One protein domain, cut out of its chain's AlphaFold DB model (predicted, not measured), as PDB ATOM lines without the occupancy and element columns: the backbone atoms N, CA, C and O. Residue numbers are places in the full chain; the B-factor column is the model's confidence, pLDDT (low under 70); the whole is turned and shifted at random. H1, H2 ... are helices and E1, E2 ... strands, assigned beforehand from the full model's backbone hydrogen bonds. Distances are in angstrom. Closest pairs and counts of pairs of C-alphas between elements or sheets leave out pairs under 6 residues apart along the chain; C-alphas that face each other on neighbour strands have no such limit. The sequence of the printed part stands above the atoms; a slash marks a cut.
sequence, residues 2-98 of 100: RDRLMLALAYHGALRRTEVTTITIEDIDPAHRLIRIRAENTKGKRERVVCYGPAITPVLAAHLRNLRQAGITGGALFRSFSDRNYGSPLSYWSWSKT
ATOM      1  N   ARG A   2      -1.548 -74.444 -45.755       89.00
ATOM      2  CA  ARG A   2      -1.863 -74.741 -44.344       89.00
ATOM      3  C   ARG A   2      -2.715 -76.006 -44.156       89.00
ATOM      4  O   ARG A   2      -2.301 -76.918 -43.457       89.00
ATOM      5  N   ASP A   3      -3.856 -76.080 -44.834       88.88
ATOM      6  CA  ASP A   3      -4.851 -77.147 -44.632       88.88
ATOM      7  C   ASP A   3      -4.324 -78.516 -45.084       88.88
ATOM      8  O   ASP A   3      -4.487 -79.525 -44.405       88.88
ATOM      9  N   ARG A   4      -3.571 -78.522 -46.191       89.25
ATOM     10  CA  ARG A   4      -2.859 -79.704 -46.687       89.25
ATOM     11  C   ARG A   4      -1.789 -80.180 -45.702       89.25
ATOM     12  O   ARG A   4      -1.652 -81.384 -45.513       89.25
ATOM     13  N   LEU A   5      -1.046 -79.264 -45.077       91.38
ATOM     14  CA  LEU A   5      -0.059 -79.610 -44.049       91.38
ATOM     15  C   LEU A   5      -0.733 -80.201 -42.808       91.38
ATOM     16  O   LEU A   5      -0.292 -81.231 -42.309       91.38
ATOM     17  N   MET A   6      -1.820 -79.578 -42.345       92.25
ATOM     18  CA  MET A   6      -2.614 -80.079 -41.221       92.25
ATOM     19  C   MET A   6      -3.095 -81.509 -41.485       92.25
ATOM     20  O   MET A   6      -2.904 -82.384 -40.641       92.25
ATOM     21  N   LEU A   7      -3.654 -81.762 -42.673       89.75
ATOM     22  CA  LEU A   7      -4.110 -83.091 -43.076       89.75
ATOM     23  C   LEU A   7      -2.954 -84.096 -43.153       89.75
ATOM     24  O   LEU A   7      -3.074 -85.198 -42.627       89.75
ATOM     25  N   ALA A   8      -1.826 -83.714 -43.756       90.38
ATOM     26  CA  ALA A   8      -0.667 -84.591 -43.885       90.38
ATOM     27  C   ALA A   8      -0.082 -84.987 -42.520       90.38
ATOM     28  O   ALA A   8       0.261 -86.150 -42.319       90.38
ATOM     29  N   LEU A   9      -0.012 -84.053 -41.566       91.31
ATOM     30  CA  LEU A   9       0.447 -84.328 -40.203       91.31
ATOM     31  C   LEU A   9      -0.520 -85.229 -39.430       91.31
ATOM     32  O   LEU A   9      -0.078 -86.144 -38.739       91.31
ATOM     33  N   ALA A  10      -1.829 -85.006 -39.557       90.31
ATOM     34  CA  ALA A  10      -2.819 -85.871 -38.923       90.31
ATOM     35  C   ALA A  10      -2.790 -87.292 -39.505       90.31
ATOM     36  O   ALA A  10      -2.821 -88.262 -38.750       90.31
ATOM     37  N   TYR A  11      -2.695 -87.414 -40.831       89.00
ATOM     38  CA  TYR A  11      -2.737 -88.698 -41.525       89.00
ATOM     39  C   TYR A  11      -1.437 -89.495 -41.363       89.00
ATOM     40  O   TYR A  11      -1.464 -90.625 -40.886       89.00
ATOM     41  N   HIS A  12      -0.288 -88.911 -41.710       85.06
ATOM     42  CA  HIS A  12       0.994 -89.623 -41.667       85.06
ATOM     43  C   HIS A  12       1.641 -89.628 -40.280       85.06
ATOM     44  O   HIS A  12       2.380 -90.553 -39.963       85.06
ATOM     45  N   GLY A  13       1.399 -88.600 -39.462       83.31
ATOM     46  CA  GLY A  13       1.971 -88.480 -38.118       83.31
ATOM     47  C   GLY A  13       1.087 -89.056 -37.011       83.31
ATOM     48  O   GLY A  13       1.461 -88.967 -35.841       83.31
ATOM     49  N   ALA A  14      -0.090 -89.597 -37.356       86.69
ATOM     50  CA  ALA A  14      -1.103 -90.083 -36.412       86.69
ATOM     51  C   ALA A  14      -1.417 -89.071 -35.287       86.69
ATOM     52  O   ALA A  14      -1.686 -89.440 -34.138       86.69
ATOM     53  N   LEU A  15      -1.346 -87.776 -35.609       89.62
ATOM     54  CA  LEU A  15      -1.546 -86.701 -34.646       89.62
ATOM     55  C   LEU A  15      -3.034 -86.428 -34.451       89.62
ATOM     56  O   LEU A  15      -3.807 -86.312 -35.407       89.62
ATOM     57  N   ARG A  16      -3.443 -86.256 -33.193       89.38
ATOM     58  CA  ARG A  16      -4.798 -85.789 -32.883       89.38
ATOM     59  C   ARG A  16      -4.964 -84.355 -33.365       89.38
ATOM     60  O   ARG A  16      -4.023 -83.572 -33.356       89.38
ATOM     61  N   ARG A  17      -6.198 -83.965 -33.686       88.75
ATOM     62  CA  ARG A  17      -6.515 -82.590 -34.112       88.75
ATOM     63  C   ARG A  17      -5.999 -81.539 -33.124       88.75
ATOM     64  O   ARG A  17      -5.416 -80.556 -33.557       88.75
ATOM     65  N   THR A  18      -6.168 -81.775 -31.816       89.25
ATOM     66  CA  THR A  18      -5.656 -80.891 -30.753       89.25
ATOM     67  C   THR A  18      -4.138 -80.769 -30.793       89.25
ATOM     68  O   THR A  18      -3.614 -79.664 -30.688       89.25
ATOM     69  N   GLU A  19      -3.443 -81.891 -30.988       91.88
ATOM     70  CA  GLU A  19      -1.985 -81.942 -31.100       91.88
ATOM     71  C   GLU A  19      -1.552 -81.130 -32.326       91.88
ATOM     72  O   GLU A  19      -0.735 -80.235 -32.186       91.88
ATOM     73  N   VAL A  20      -2.187 -81.311 -33.492       92.38
ATOM     74  CA  VAL A  20      -1.871 -80.521 -34.696       92.38
ATOM     75  C   VAL A  20      -2.078 -79.022 -34.475       92.38
ATOM     76  O   VAL A  20      -1.197 -78.235 -34.806       92.38
ATOM     77  N   THR A  21      -3.212 -78.600 -33.908       92.06
ATOM     78  CA  THR A  21      -3.529 -77.168 -33.736       92.06
ATOM     79  C   THR A  21      -2.650 -76.452 -32.710       92.06
ATOM     80  O   THR A  21      -2.595 -75.227 -32.726       92.06
ATOM     81  N   THR A  22      -1.976 -77.194 -31.828       92.81
ATOM     82  CA  THR A  22      -1.155 -76.640 -30.737       92.81
ATOM     83  C   THR A  22       0.347 -76.691 -31.010       92.81
ATOM     84  O   THR A  22       1.112 -76.163 -30.209       92.81
ATOM     85  N   ILE A  23       0.779 -77.275 -32.137       94.62
ATOM     86  CA  ILE A  23       2.192 -77.279 -32.539       94.62
ATOM     87  C   ILE A  23       2.700 -75.843 -32.673       94.62
ATOM     88  O   ILE A  23       2.083 -74.996 -33.332       94.62
ATOM     89  N   THR A  24       3.867 -75.601 -32.087       95.75
ATOM     90  CA  THR A  24       4.604 -74.346 -32.220       95.75
ATOM     91  C   THR A  24       5.767 -74.496 -33.203       95.75
ATOM     92  O   THR A  24       6.177 -75.608 -33.534       95.75
ATOM     93  N   ILE A  25       6.283 -73.381 -33.721       96.00
ATOM     94  CA  ILE A  25       7.442 -73.379 -34.630       96.00
ATOM     95  C   ILE A  25       8.666 -73.982 -33.925       96.00
ATOM     96  O   ILE A  25       9.440 -74.709 -34.540       96.00
ATOM     97  N   GLU A  26       8.789 -73.741 -32.623       95.69
ATOM     98  CA  GLU A  26       9.858 -74.214 -31.743       95.69
ATOM     99  C   GLU A  26       9.804 -75.727 -31.484       95.69
ATOM    100  O   GLU A  26      10.758 -76.307 -30.972       95.69
ATOM    101  N   ASP A  27       8.690 -76.379 -31.814       95.81
ATOM    102  CA  ASP A  27       8.550 -77.827 -31.684       95.81
ATOM    103  C   ASP A  27       9.070 -78.585 -32.915       95.81
ATOM    104  O   ASP A  27       9.111 -79.815 -32.901       95.81
ATOM    105  N   ILE A  28       9.449 -77.873 -33.980       95.06
ATOM    106  CA  ILE A  28       9.929 -78.460 -35.230       95.06
ATOM    107  C   ILE A  28      11.454 -78.536 -35.215       95.06
ATOM    108  O   ILE A  28      12.130 -77.522 -35.062       95.06
ATOM    109  N   ASP A  29      11.989 -79.722 -35.490       94.25
ATOM    110  CA  ASP A  29      13.395 -79.932 -35.831       94.25
ATOM    111  C   ASP A  29      13.495 -80.354 -37.308       94.25
ATOM    112  O   ASP A  29      13.314 -81.534 -37.646       94.25
ATOM    113  N   PRO A  30      13.762 -79.397 -38.220       89.56
ATOM    114  CA  PRO A  30      13.859 -79.683 -39.644       89.56
ATOM    115  C   PRO A  30      15.053 -80.560 -40.022       89.56
ATOM    116  O   PRO A  30      14.971 -81.270 -41.026       89.56
ATOM    117  N   ALA A  31      16.145 -80.517 -39.248       90.75
ATOM    118  CA  ALA A  31      17.371 -81.250 -39.554       90.75
ATOM    119  C   ALA A  31      17.155 -82.759 -39.399       90.75
ATOM    120  O   ALA A  31      17.571 -83.543 -40.252       90.75
ATOM    121  N   HIS A  32      16.416 -83.153 -38.360       92.06
ATOM    122  CA  HIS A  32      16.132 -84.558 -38.060       92.06
ATOM    123  C   HIS A  32      14.730 -85.012 -38.495       92.06
ATOM    124  O   HIS A  32      14.387 -86.185 -38.350       92.06
ATOM    125  N   ARG A  33      13.926 -84.108 -39.072       93.44
ATOM    126  CA  ARG A  33      12.515 -84.327 -39.435       93.44
ATOM    127  C   ARG A  33      11.659 -84.773 -38.250       93.44
ATOM    128  O   ARG A  33      10.872 -85.718 -38.354       93.44
ATOM    129  N   LEU A  34      11.817 -84.081 -37.127       95.12
ATOM    130  CA  LEU A  34      11.121 -84.382 -35.881       95.12
ATOM    131  C   LEU A  34      10.144 -83.263 -35.515       95.12
ATOM    132  O   LEU A  34      10.371 -82.089 -35.800       95.12
ATOM    133  N   ILE A  35       9.046 -83.651 -34.872       95.12
ATOM    134  CA  ILE A  35       8.077 -82.749 -34.252       95.12
ATOM    135  C   ILE A  35       7.898 -83.192 -32.809       95.12
ATOM    136  O   ILE A  35       7.503 -84.331 -32.542       95.12
ATOM    137  N   ARG A  36       8.162 -82.287 -31.874       95.44
ATOM    138  CA  ARG A  36       7.911 -82.510 -30.455       95.44
ATOM    139  C   ARG A  36       6.446 -82.225 -30.134       95.44
ATOM    140  O   ARG A  36       5.923 -81.154 -30.411       95.44
ATOM    141  N   ILE A  37       5.770 -83.188 -29.525       94.06
ATOM    142  CA  ILE A  37       4.394 -83.043 -29.056       94.06
ATOM    143  C   ILE A  37       4.437 -82.906 -27.542       94.06
ATOM    144  O   ILE A  37       4.668 -83.887 -26.833       94.06
ATOM    145  N   ARG A  38       4.221 -81.682 -27.060       89.75
ATOM    146  CA  ARG A  38       4.325 -81.347 -25.637       89.75
ATOM    147  C   ARG A  38       3.269 -82.057 -24.796       89.75
ATOM    148  O   ARG A  38       2.136 -82.255 -25.242       89.75
ATOM    149  N   ALA A  39       3.634 -82.413 -23.566       82.69
ATOM    150  CA  ALA A  39       2.791 -83.186 -22.659       82.69
ATOM    151  C   ALA A  39       1.420 -82.531 -22.428       82.69
ATOM    152  O   ALA A  39       0.401 -83.218 -22.524       82.69
ATOM    153  N   GLU A  40       1.385 -81.214 -22.210       85.31
ATOM    154  CA  GLU A  40       0.179 -80.407 -21.992       85.31
ATOM    155  C   GLU A  40      -0.842 -80.497 -23.135       85.31
ATOM    156  O   GLU A  40      -2.037 -80.314 -22.908       85.31
ATOM    157  N   ASN A  41      -0.393 -80.866 -24.337       80.50
ATOM    158  CA  ASN A  41      -1.220 -80.968 -25.538       80.50
ATOM    159  C   ASN A  41      -1.691 -82.406 -25.833       80.50
ATOM    160  O   ASN A  41      -2.435 -82.637 -26.792       80.50
ATOM    161  N   THR A  42      -1.291 -83.388 -25.016       80.00
ATOM    162  CA  THR A  42      -1.659 -84.804 -25.182       80.00
ATOM    163  C   THR A  42      -2.697 -85.260 -24.160       80.00
ATOM    164  O   THR A  42      -2.681 -84.858 -22.998       80.00
ATOM    165  N   LYS A  43      -3.557 -86.216 -24.548       76.56
ATOM    166  CA  LYS A  43      -4.571 -86.810 -23.649       76.56
ATOM    167  C   LYS A  43      -3.977 -87.435 -22.372       76.56
ATOM    168  O   LYS A  43      -4.653 -87.490 -21.356       76.56
ATOM    169  N   GLY A  44      -2.743 -87.939 -22.439       78.44
ATOM    170  CA  GLY A  44      -2.093 -88.664 -21.342       78.44
ATOM    171  C   GLY A  44      -1.047 -87.863 -20.569       78.44
ATOM    172  O   GLY A  44      -0.364 -88.461 -19.744       78.44
ATOM    173  N   LYS A  45      -0.877 -86.564 -20.857       80.19
ATOM    174  CA  LYS A  45       0.204 -85.728 -20.302       80.19
ATOM    175  C   LYS A  45       1.601 -86.337 -20.479       80.19
ATOM    176  O   LYS A  45       2.438 -86.265 -19.586       80.19
ATOM    177  N   ARG A  46       1.852 -86.958 -21.634       84.19
ATOM    178  CA  ARG A  46       3.153 -87.546 -21.976       84.19
ATOM    179  C   ARG A  46       3.702 -86.867 -23.211       84.19
ATOM    180  O   ARG A  46       3.064 -86.905 -24.262       84.19
ATOM    181  N   GLU A  47       4.873 -86.262 -23.067       89.69
ATOM    182  CA  GLU A  47       5.613 -85.743 -24.208       89.69
ATOM    183  C   GLU A  47       6.046 -86.904 -25.109       89.69
ATOM    184  O   GLU A  47       6.363 -88.000 -24.636       89.69
ATOM    185  N   ARG A  48       6.033 -86.669 -26.421       92.75
ATOM    186  CA  ARG A  48       6.627 -87.587 -27.392       92.75
ATOM    187  C   ARG A  48       7.171 -86.830 -28.589       92.75
ATOM    188  O   ARG A  48       6.721 -85.729 -28.893       92.75
ATOM    189  N   VAL A  49       8.073 -87.472 -29.315       93.31
ATOM    190  CA  VAL A  49       8.585 -86.975 -30.590       93.31
ATOM    191  C   VAL A  49       8.008 -87.819 -31.721       93.31
ATOM    192  O   VAL A  49       7.920 -89.040 -31.610       93.31
ATOM    193  N   VAL A  50       7.581 -87.162 -32.796       92.81
ATOM    194  CA  VAL A  50       7.040 -87.800 -33.999       92.81
ATOM    195  C   VAL A  50       7.915 -87.440 -35.188       92.81
ATOM    196  O   VAL A  50       8.144 -86.263 -35.464       92.81
ATOM    197  N   CYS A  51       8.386 -88.454 -35.909       92.44
ATOM    198  CA  CYS A  51       9.068 -88.256 -37.181       92.44
ATOM    199  C   CYS A  51       8.044 -87.948 -38.277       92.44
ATOM    200  O   CYS A  51       6.986 -88.577 -38.330       92.44
ATOM    201  N   TYR A  52       8.370 -87.042 -39.197       90.19
ATOM    202  CA  TYR A  52       7.581 -86.850 -40.414       90.19
ATOM    203  C   TYR A  52       8.330 -87.331 -41.656       90.19
ATOM    204  O   TYR A  52       9.550 -87.212 -41.787       90.19
ATOM    205  N   GLY A  53       7.570 -87.900 -42.592       87.06
ATOM    206  CA  GLY A  53       8.115 -88.434 -43.833       87.06
ATOM    207  C   GLY A  53       8.611 -87.344 -44.793       87.06
ATOM    208  O   GLY A  53       8.171 -86.190 -44.719       87.06
ATOM    209  N   PRO A  54       9.470 -87.703 -45.766       88.88
ATOM    210  CA  PRO A  54      10.006 -86.763 -46.751       88.88
ATOM    211  C   PRO A  54       8.907 -86.041 -47.547       88.88
ATOM    212  O   PRO A  54       9.072 -84.870 -47.873       88.88
ATOM    213  N   ALA A  55       7.750 -86.681 -47.753       89.06
ATOM    214  CA  ALA A  55       6.584 -86.096 -48.420       89.06
ATOM    215  C   ALA A  55       6.017 -84.835 -47.726       89.06
ATOM    216  O   ALA A  55       5.429 -83.982 -48.391       89.06
ATOM    217  N   ILE A  56       6.200 -84.690 -46.408       91.31
ATOM    218  CA  ILE A  56       5.720 -83.527 -45.637       91.31
ATOM    219  C   ILE A  56       6.700 -82.354 -45.732       91.31
ATOM    220  O   ILE A  56       6.282 -81.196 -45.718       91.31
ATOM    221  N   THR A  57       7.992 -82.645 -45.888       92.31
ATOM    222  CA  THR A  57       9.086 -81.663 -45.890       92.31
ATOM    223  C   THR A  57       8.849 -80.458 -46.807       92.31
ATOM    224  O   THR A  57       8.923 -79.335 -46.303       92.31
ATOM    225  N   PRO A  58       8.516 -80.607 -48.108       92.62
ATOM    226  CA  PRO A  58       8.337 -79.443 -48.980       92.62
ATOM    227  C   PRO A  58       7.134 -78.581 -48.572       92.62
ATOM    228  O   PRO A  58       7.179 -77.353 -48.673       92.62
ATOM    229  N   VAL A  59       6.068 -79.209 -48.069       93.31
ATOM    230  CA  VAL A  59       4.854 -78.515 -47.620       93.31
ATOM    231  C   VAL A  59       5.129 -77.739 -46.332       93.31
ATOM    232  O   VAL A  59       4.750 -76.571 -46.225       93.31
ATOM    233  N   LEU A  60       5.831 -78.360 -45.380       94.12
ATOM    234  CA  LEU A  60       6.244 -77.733 -44.128       94.12
ATOM    235  C   LEU A  60       7.216 -76.572 -44.373       94.12
ATOM    236  O   LEU A  60       6.999 -75.482 -43.853       94.12
ATOM    237  N   ALA A  61       8.234 -76.764 -45.216       93.69
ATOM    238  CA  ALA A  61       9.214 -75.729 -45.537       93.69
ATOM    239  C   ALA A  61       8.567 -74.506 -46.206       93.69
ATOM    240  O   ALA A  61       8.855 -73.364 -45.845       93.69
ATOM    241  N   ALA A  62       7.646 -74.726 -47.149       94.62
ATOM    242  CA  ALA A  62       6.895 -73.637 -47.761       94.62
ATOM    243  C   ALA A  62       6.015 -72.899 -46.743       94.62
ATOM    244  O   ALA A  62       5.952 -71.673 -46.775       94.62
ATOM    245  N   HIS A  63       5.372 -73.621 -45.821       94.38
ATOM    246  CA  HIS A  63       4.557 -73.013 -44.769       94.38
ATOM    247  C   HIS A  63       5.399 -72.167 -43.802       94.38
ATOM    248  O   HIS A  63       5.041 -71.024 -43.532       94.38
ATOM    249  N   LEU A  64       6.556 -72.668 -43.358       94.69
ATOM    250  CA  LEU A  64       7.496 -71.915 -42.517       94.69
ATOM    251  C   LEU A  64       8.029 -70.661 -43.222       94.69
ATOM    252  O   LEU A  64       8.116 -69.594 -42.617       94.69
ATOM    253  N   ARG A  65       8.333 -70.754 -44.521       95.06
ATOM    254  CA  ARG A  65       8.734 -69.596 -45.332       95.06
ATOM    255  C   ARG A  65       7.625 -68.546 -45.417       95.06
ATOM    256  O   ARG A  65       7.924 -67.368 -45.251       95.06
ATOM    257  N   ASN A  66       6.372 -68.957 -45.613       93.50
ATOM    258  CA  ASN A  66       5.234 -68.034 -45.633       93.50
ATOM    259  C   ASN A  66       5.056 -67.328 -44.279       93.50
ATOM    260  O   ASN A  66       4.807 -66.127 -44.245       93.50
ATOM    261  N   LEU A  67       5.223 -68.053 -43.165       93.69
ATOM    262  CA  LEU A  67       5.198 -67.457 -41.826       93.69
ATOM    263  C   LEU A  67       6.308 -66.415 -41.666       93.69
ATOM    264  O   LEU A  67       6.038 -65.293 -41.244       93.69
ATOM    265  N   ARG A  68       7.530 -66.742 -42.095       93.94
ATOM    266  CA  ARG A  68       8.666 -65.817 -42.032       93.94
ATOM    267  C   ARG A  68       8.453 -64.567 -42.889       93.94
ATOM    268  O   ARG A  68       8.787 -63.475 -42.444       93.94
ATOM    269  N   GLN A  69       7.871 -64.706 -44.081       94.19
ATOM    270  CA  GLN A  69       7.500 -63.573 -44.943       94.19
ATOM    271  C   GLN A  69       6.427 -62.679 -44.309       94.19
ATOM    272  O   GLN A  69       6.433 -61.474 -44.529       94.19
ATOM    273  N   ALA A  70       5.552 -63.251 -43.481       91.25
ATOM    274  CA  ALA A  70       4.569 -62.517 -42.689       91.25
ATOM    275  C   ALA A  70       5.139 -61.952 -41.366       91.25
ATOM    276  O   ALA A  70       4.374 -61.501 -40.518       91.25
ATOM    277  N   GLY A  71       6.462 -62.005 -41.154       93.38
ATOM    278  CA  GLY A  71       7.117 -61.515 -39.935       93.38
ATOM    279  C   GLY A  71       6.971 -62.436 -38.717       93.38
ATOM    280  O   GLY A  71       7.321 -62.048 -37.606       93.38
ATOM    281  N   ILE A  72       6.467 -63.658 -38.899       93.06
ATOM    282  CA  ILE A  72       6.238 -64.619 -37.820       93.06
ATOM    283  C   ILE A  72       7.440 -65.557 -37.721       93.06
ATOM    284  O   ILE A  72       7.701 -66.353 -38.624       93.06
ATOM    285  N   THR A  73       8.148 -65.494 -36.596       92.25
ATOM    286  CA  THR A  73       9.331 -66.328 -36.327       92.25
ATOM    287  C   THR A  73       9.145 -67.324 -35.185       92.25
ATOM    288  O   THR A  73       9.976 -68.216 -35.048       92.25
ATOM    289  N   GLY A  74       8.059 -67.214 -34.411       93.69
ATOM    290  CA  GLY A  74       7.780 -68.088 -33.267       93.69
ATOM    291  C   GLY A  74       6.291 -68.294 -32.973       93.69
ATOM    292  O   GLY A  74       5.409 -67.704 -33.616       93.69
ATOM    293  N   GLY A  75       6.004 -69.144 -31.990       94.44
ATOM    294  CA  GLY A  75       4.655 -69.465 -31.524       94.44
ATOM    295  C   GLY A  75       3.896 -70.408 -32.459       94.44
ATOM    296  O   GLY A  75       4.481 -71.274 -33.100       94.44
ATOM    297  N   ALA A  76       2.567 -70.269 -32.529       94.69
ATOM    298  CA  ALA A  76       1.709 -71.232 -33.224       94.69
ATOM    299  C   ALA A  76       2.101 -71.437 -34.700       94.69
ATOM    300  O   ALA A  76       2.138 -70.480 -35.485       94.69
ATOM    301  N   LEU A  77       2.317 -72.701 -35.085       95.00
ATOM    302  CA  LEU A  77       2.594 -73.103 -36.464       95.00
ATOM    303  C   LEU A  77       1.373 -72.863 -37.355       95.00
ATOM    304  O   LEU A  77       1.496 -72.414 -38.495       95.00
ATOM    305  N   PHE A  78       0.177 -73.146 -36.836       93.69
ATOM    306  CA  PHE A  78      -1.071 -72.960 -37.562       93.69
ATOM    307  C   PHE A  78      -1.846 -71.762 -37.036       93.69
ATOM    308  O   PHE A  78      -2.163 -71.663 -35.851       93.69
ATOM    309  N   ARG A  79      -2.183 -70.863 -37.960       92.06
ATOM    310  CA  ARG A  79      -2.854 -69.600 -37.666       92.06
ATOM    311  C   ARG A  79      -4.095 -69.419 -38.527       92.06
ATOM    312  O   ARG A  79      -4.227 -70.005 -39.610       92.06
ATOM    313  N   SER A  80      -5.031 -68.637 -38.013       88.81
ATOM    314  CA  SER A  80      -6.272 -68.295 -38.696       88.81
ATOM    315  C   SER A  80      -6.022 -67.287 -39.821       88.81
ATOM    316  O   SER A  80      -5.246 -66.350 -39.669       88.81
ATOM    317  N   PHE A  81      -6.724 -67.484 -40.940       82.06
ATOM    318  CA  PHE A  81      -6.794 -66.546 -42.068       82.06
ATOM    319  C   PHE A  81      -8.163 -65.859 -42.160       82.06
ATOM    320  O   PHE A  81      -8.434 -65.166 -43.127       82.06
ATOM    321  N   SER A  82      -9.054 -66.084 -41.188       81.56
ATOM    322  CA  SER A  82     -10.341 -65.389 -41.150       81.56
ATOM    323  C   SER A  82     -10.130 -63.933 -40.760       81.56
ATOM    324  O   SER A  82      -9.405 -63.678 -39.798       81.56
ATOM    325  N   ASP A  83     -10.842 -63.023 -41.422       80.06
ATOM    326  CA  ASP A  83     -10.798 -61.575 -41.176       80.06
ATOM    327  C   ASP A  83     -10.952 -61.209 -39.695       80.06
ATOM    328  O   ASP A  83     -10.303 -60.295 -39.199       80.06
ATOM    329  N   ARG A  84     -11.761 -61.974 -38.948       81.94
ATOM    330  CA  ARG A  84     -12.038 -61.712 -37.529       81.94
ATOM    331  C   ARG A  84     -10.880 -62.053 -36.590       81.94
ATOM    332  O   ARG A  84     -10.780 -61.464 -35.525       81.94
ATOM    333  N   ASN A  85     -10.058 -63.041 -36.949       84.19
ATOM    334  CA  ASN A  85      -9.037 -63.628 -36.072       84.19
ATOM    335  C   ASN A  85      -7.713 -63.831 -36.820       84.19
ATOM    336  O   ASN A  85      -7.023 -64.832 -36.604       84.19
ATOM    337  N   TYR A  86      -7.394 -62.962 -37.777       84.56
ATOM    338  CA  TYR A  86      -6.238 -63.145 -38.644       84.56
ATOM    339  C   TYR A  86      -4.947 -63.257 -37.815       84.56
ATOM    340  O   TYR A  86      -4.725 -62.496 -36.876       84.56
ATOM    341  N   GLY A  87      -4.114 -64.256 -38.110       84.75
ATOM    342  CA  GLY A  87      -2.833 -64.480 -37.433       84.75
ATOM    343  C   GLY A  87      -2.914 -65.111 -36.035       84.75
ATOM    344  O   GLY A  87      -1.882 -65.552 -35.517       84.75
ATOM    345  N   SER A  88      -4.108 -65.231 -35.445       87.94
ATOM    346  CA  SER A  88      -4.300 -65.896 -34.149       87.94
ATOM    347  C   SER A  88      -4.086 -67.414 -34.253       87.94
ATOM    348  O   SER A  88      -4.371 -67.982 -35.316       87.94
ATOM    349  N   PRO A  89      -3.621 -68.097 -33.185       89.06
ATOM    350  CA  PRO A  89      -3.522 -69.558 -33.154       89.06
ATOM    351  C   PRO A  89      -4.847 -70.229 -33.526       89.06
ATOM    352  O   PRO A  89      -5.922 -69.760 -33.139       89.06
ATOM    353  N   LEU A  90      -4.787 -71.330 -34.278       89.19
ATOM    354  CA  LEU A  90      -5.993 -72.108 -34.558       89.19
ATOM    355  C   LEU A  90      -6.519 -72.763 -33.281       89.19
ATOM    356  O   LEU A  90      -5.769 -73.367 -32.518       89.19
ATOM    357  N   SER A  91      -7.835 -72.711 -33.098       83.62
ATOM    358  CA  SER A  91      -8.492 -73.531 -32.087       83.62
ATOM    359  C   SER A  91      -8.784 -74.923 -32.645       83.62
ATOM    360  O   SER A  91      -8.887 -75.123 -33.859       83.62
ATOM    361  N   TYR A  92      -9.009 -75.882 -31.747       79.44
ATOM    362  CA  TYR A  92      -9.495 -77.217 -32.105       79.44
ATOM    363  C   TYR A  92     -10.740 -77.169 -33.017       79.44
ATOM    364  O   TYR A  92     -10.861 -77.951 -33.959       79.44
ATOM    365  N   TRP A  93     -11.639 -76.206 -32.791       79.56
ATOM    366  CA  TRP A  93     -12.868 -76.026 -33.570       79.56
ATOM    367  C   TRP A  93     -12.631 -75.489 -34.983       79.56
ATOM    368  O   TRP A  93     -13.462 -75.695 -35.863       79.56
ATOM    369  N   SER A  94     -11.500 -74.827 -35.242       75.38
ATOM    370  CA  SER A  94     -11.153 -74.374 -36.593       75.38
ATOM    371  C   SER A  94     -10.874 -75.542 -37.546       75.38
ATOM    372  O   SER A  94     -11.002 -75.383 -38.760       75.38
ATOM    373  N   TRP A  95     -10.555 -76.731 -37.018       73.00
ATOM    374  CA  TRP A  95     -10.295 -77.933 -37.810       73.00
ATOM    375  C   TRP A  95     -11.490 -78.356 -38.674       73.00
ATOM    376  O   TRP A  95     -11.315 -78.666 -39.850       73.00
ATOM    377  N   SER A  96     -12.707 -78.356 -38.121       67.44
ATOM    378  CA  SER A  96     -13.906 -78.857 -38.818       67.44
ATOM    379  C   SER A  96     -14.307 -78.019 -40.031       67.44
ATOM    380  O   SER A  96     -15.002 -78.511 -40.910       67.44
ATOM    381  N   LYS A  97     -13.845 -76.766 -40.103       68.38
ATOM    382  CA  LYS A  97     -14.037 -75.883 -41.264       68.38
ATOM    383  C   LYS A  97     -12.964 -76.063 -42.339       68.38
ATOM    384  O   LYS A  97     -13.105 -75.526 -43.429       68.38
ATOM    385  N   THR A  98     -11.883 -76.760 -41.998       64.81
ATOM    386  CA  THR A  98     -10.636 -76.802 -42.764       64.81
ATOM    387  C   THR A  98     -10.462 -78.124 -43.512       64.81
ATOM    388  O   THR A  98      -9.902 -78.146 -44.602       64.81
TER     389      THR A  98
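This is residues 2 to 98 of the 100 residues of the protein "Tyr recombinase domain-containing protein" of Klebsiella pneumoniae (UniProt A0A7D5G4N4). Four helices touch in succession, H3 to H1 to H2 to H4, with a two-stranded hairpin, E1 and E2, at one end of the long axis and loop residues 81 to 86 at the other. The printed part has 97 residues, with named elements in the order H1 H2 E1 E2 H3 H4, mostly helix, though under half of the residues are in them. It is compact, radius of gyration of the C-alphas 12.7 A, spanning 34 by 27 by 21 A.

E1, residues 34 to 37, and E2, residues 48 to 51, are an antiparallel hairpin; N 35 and O 50 are 2.8 A apart, within hydrogen-bond range. H1, residues 2 to 12, and H2, residues 17 to 22, touch at a steep tilt of 56 degrees, closest at C-alphas 6 and 20, 6.6 A. H3, residues 57 to 69, touches H1 with residues 59 to 63 alone, closest at C-alphas 59 and 5, 6.2 A. H4, residues 92 to 97, touches H2, closest at C-alphas 92 and 18, 5.5 A. Every O i to N i+4 pair is within hydrogen-bond range in H1, H2 and H3; H4 has 0 of 2, but 2 of 3 O i to N i+3.

H1, 15.4 A long, begins at C-alpha 2 (-1.863, -74.741, -44.344); H3, 18.2 A, ends at C-alpha 69 (7.500, -63.573, -44.943).

The C-alphas farthest apart, of His 32 and Arg 84, are 36.3 A apart. The printed part has no cut; links H2 to E1 and H3 to H4 are long. Residues 96 to 98 are under pLDDT 70.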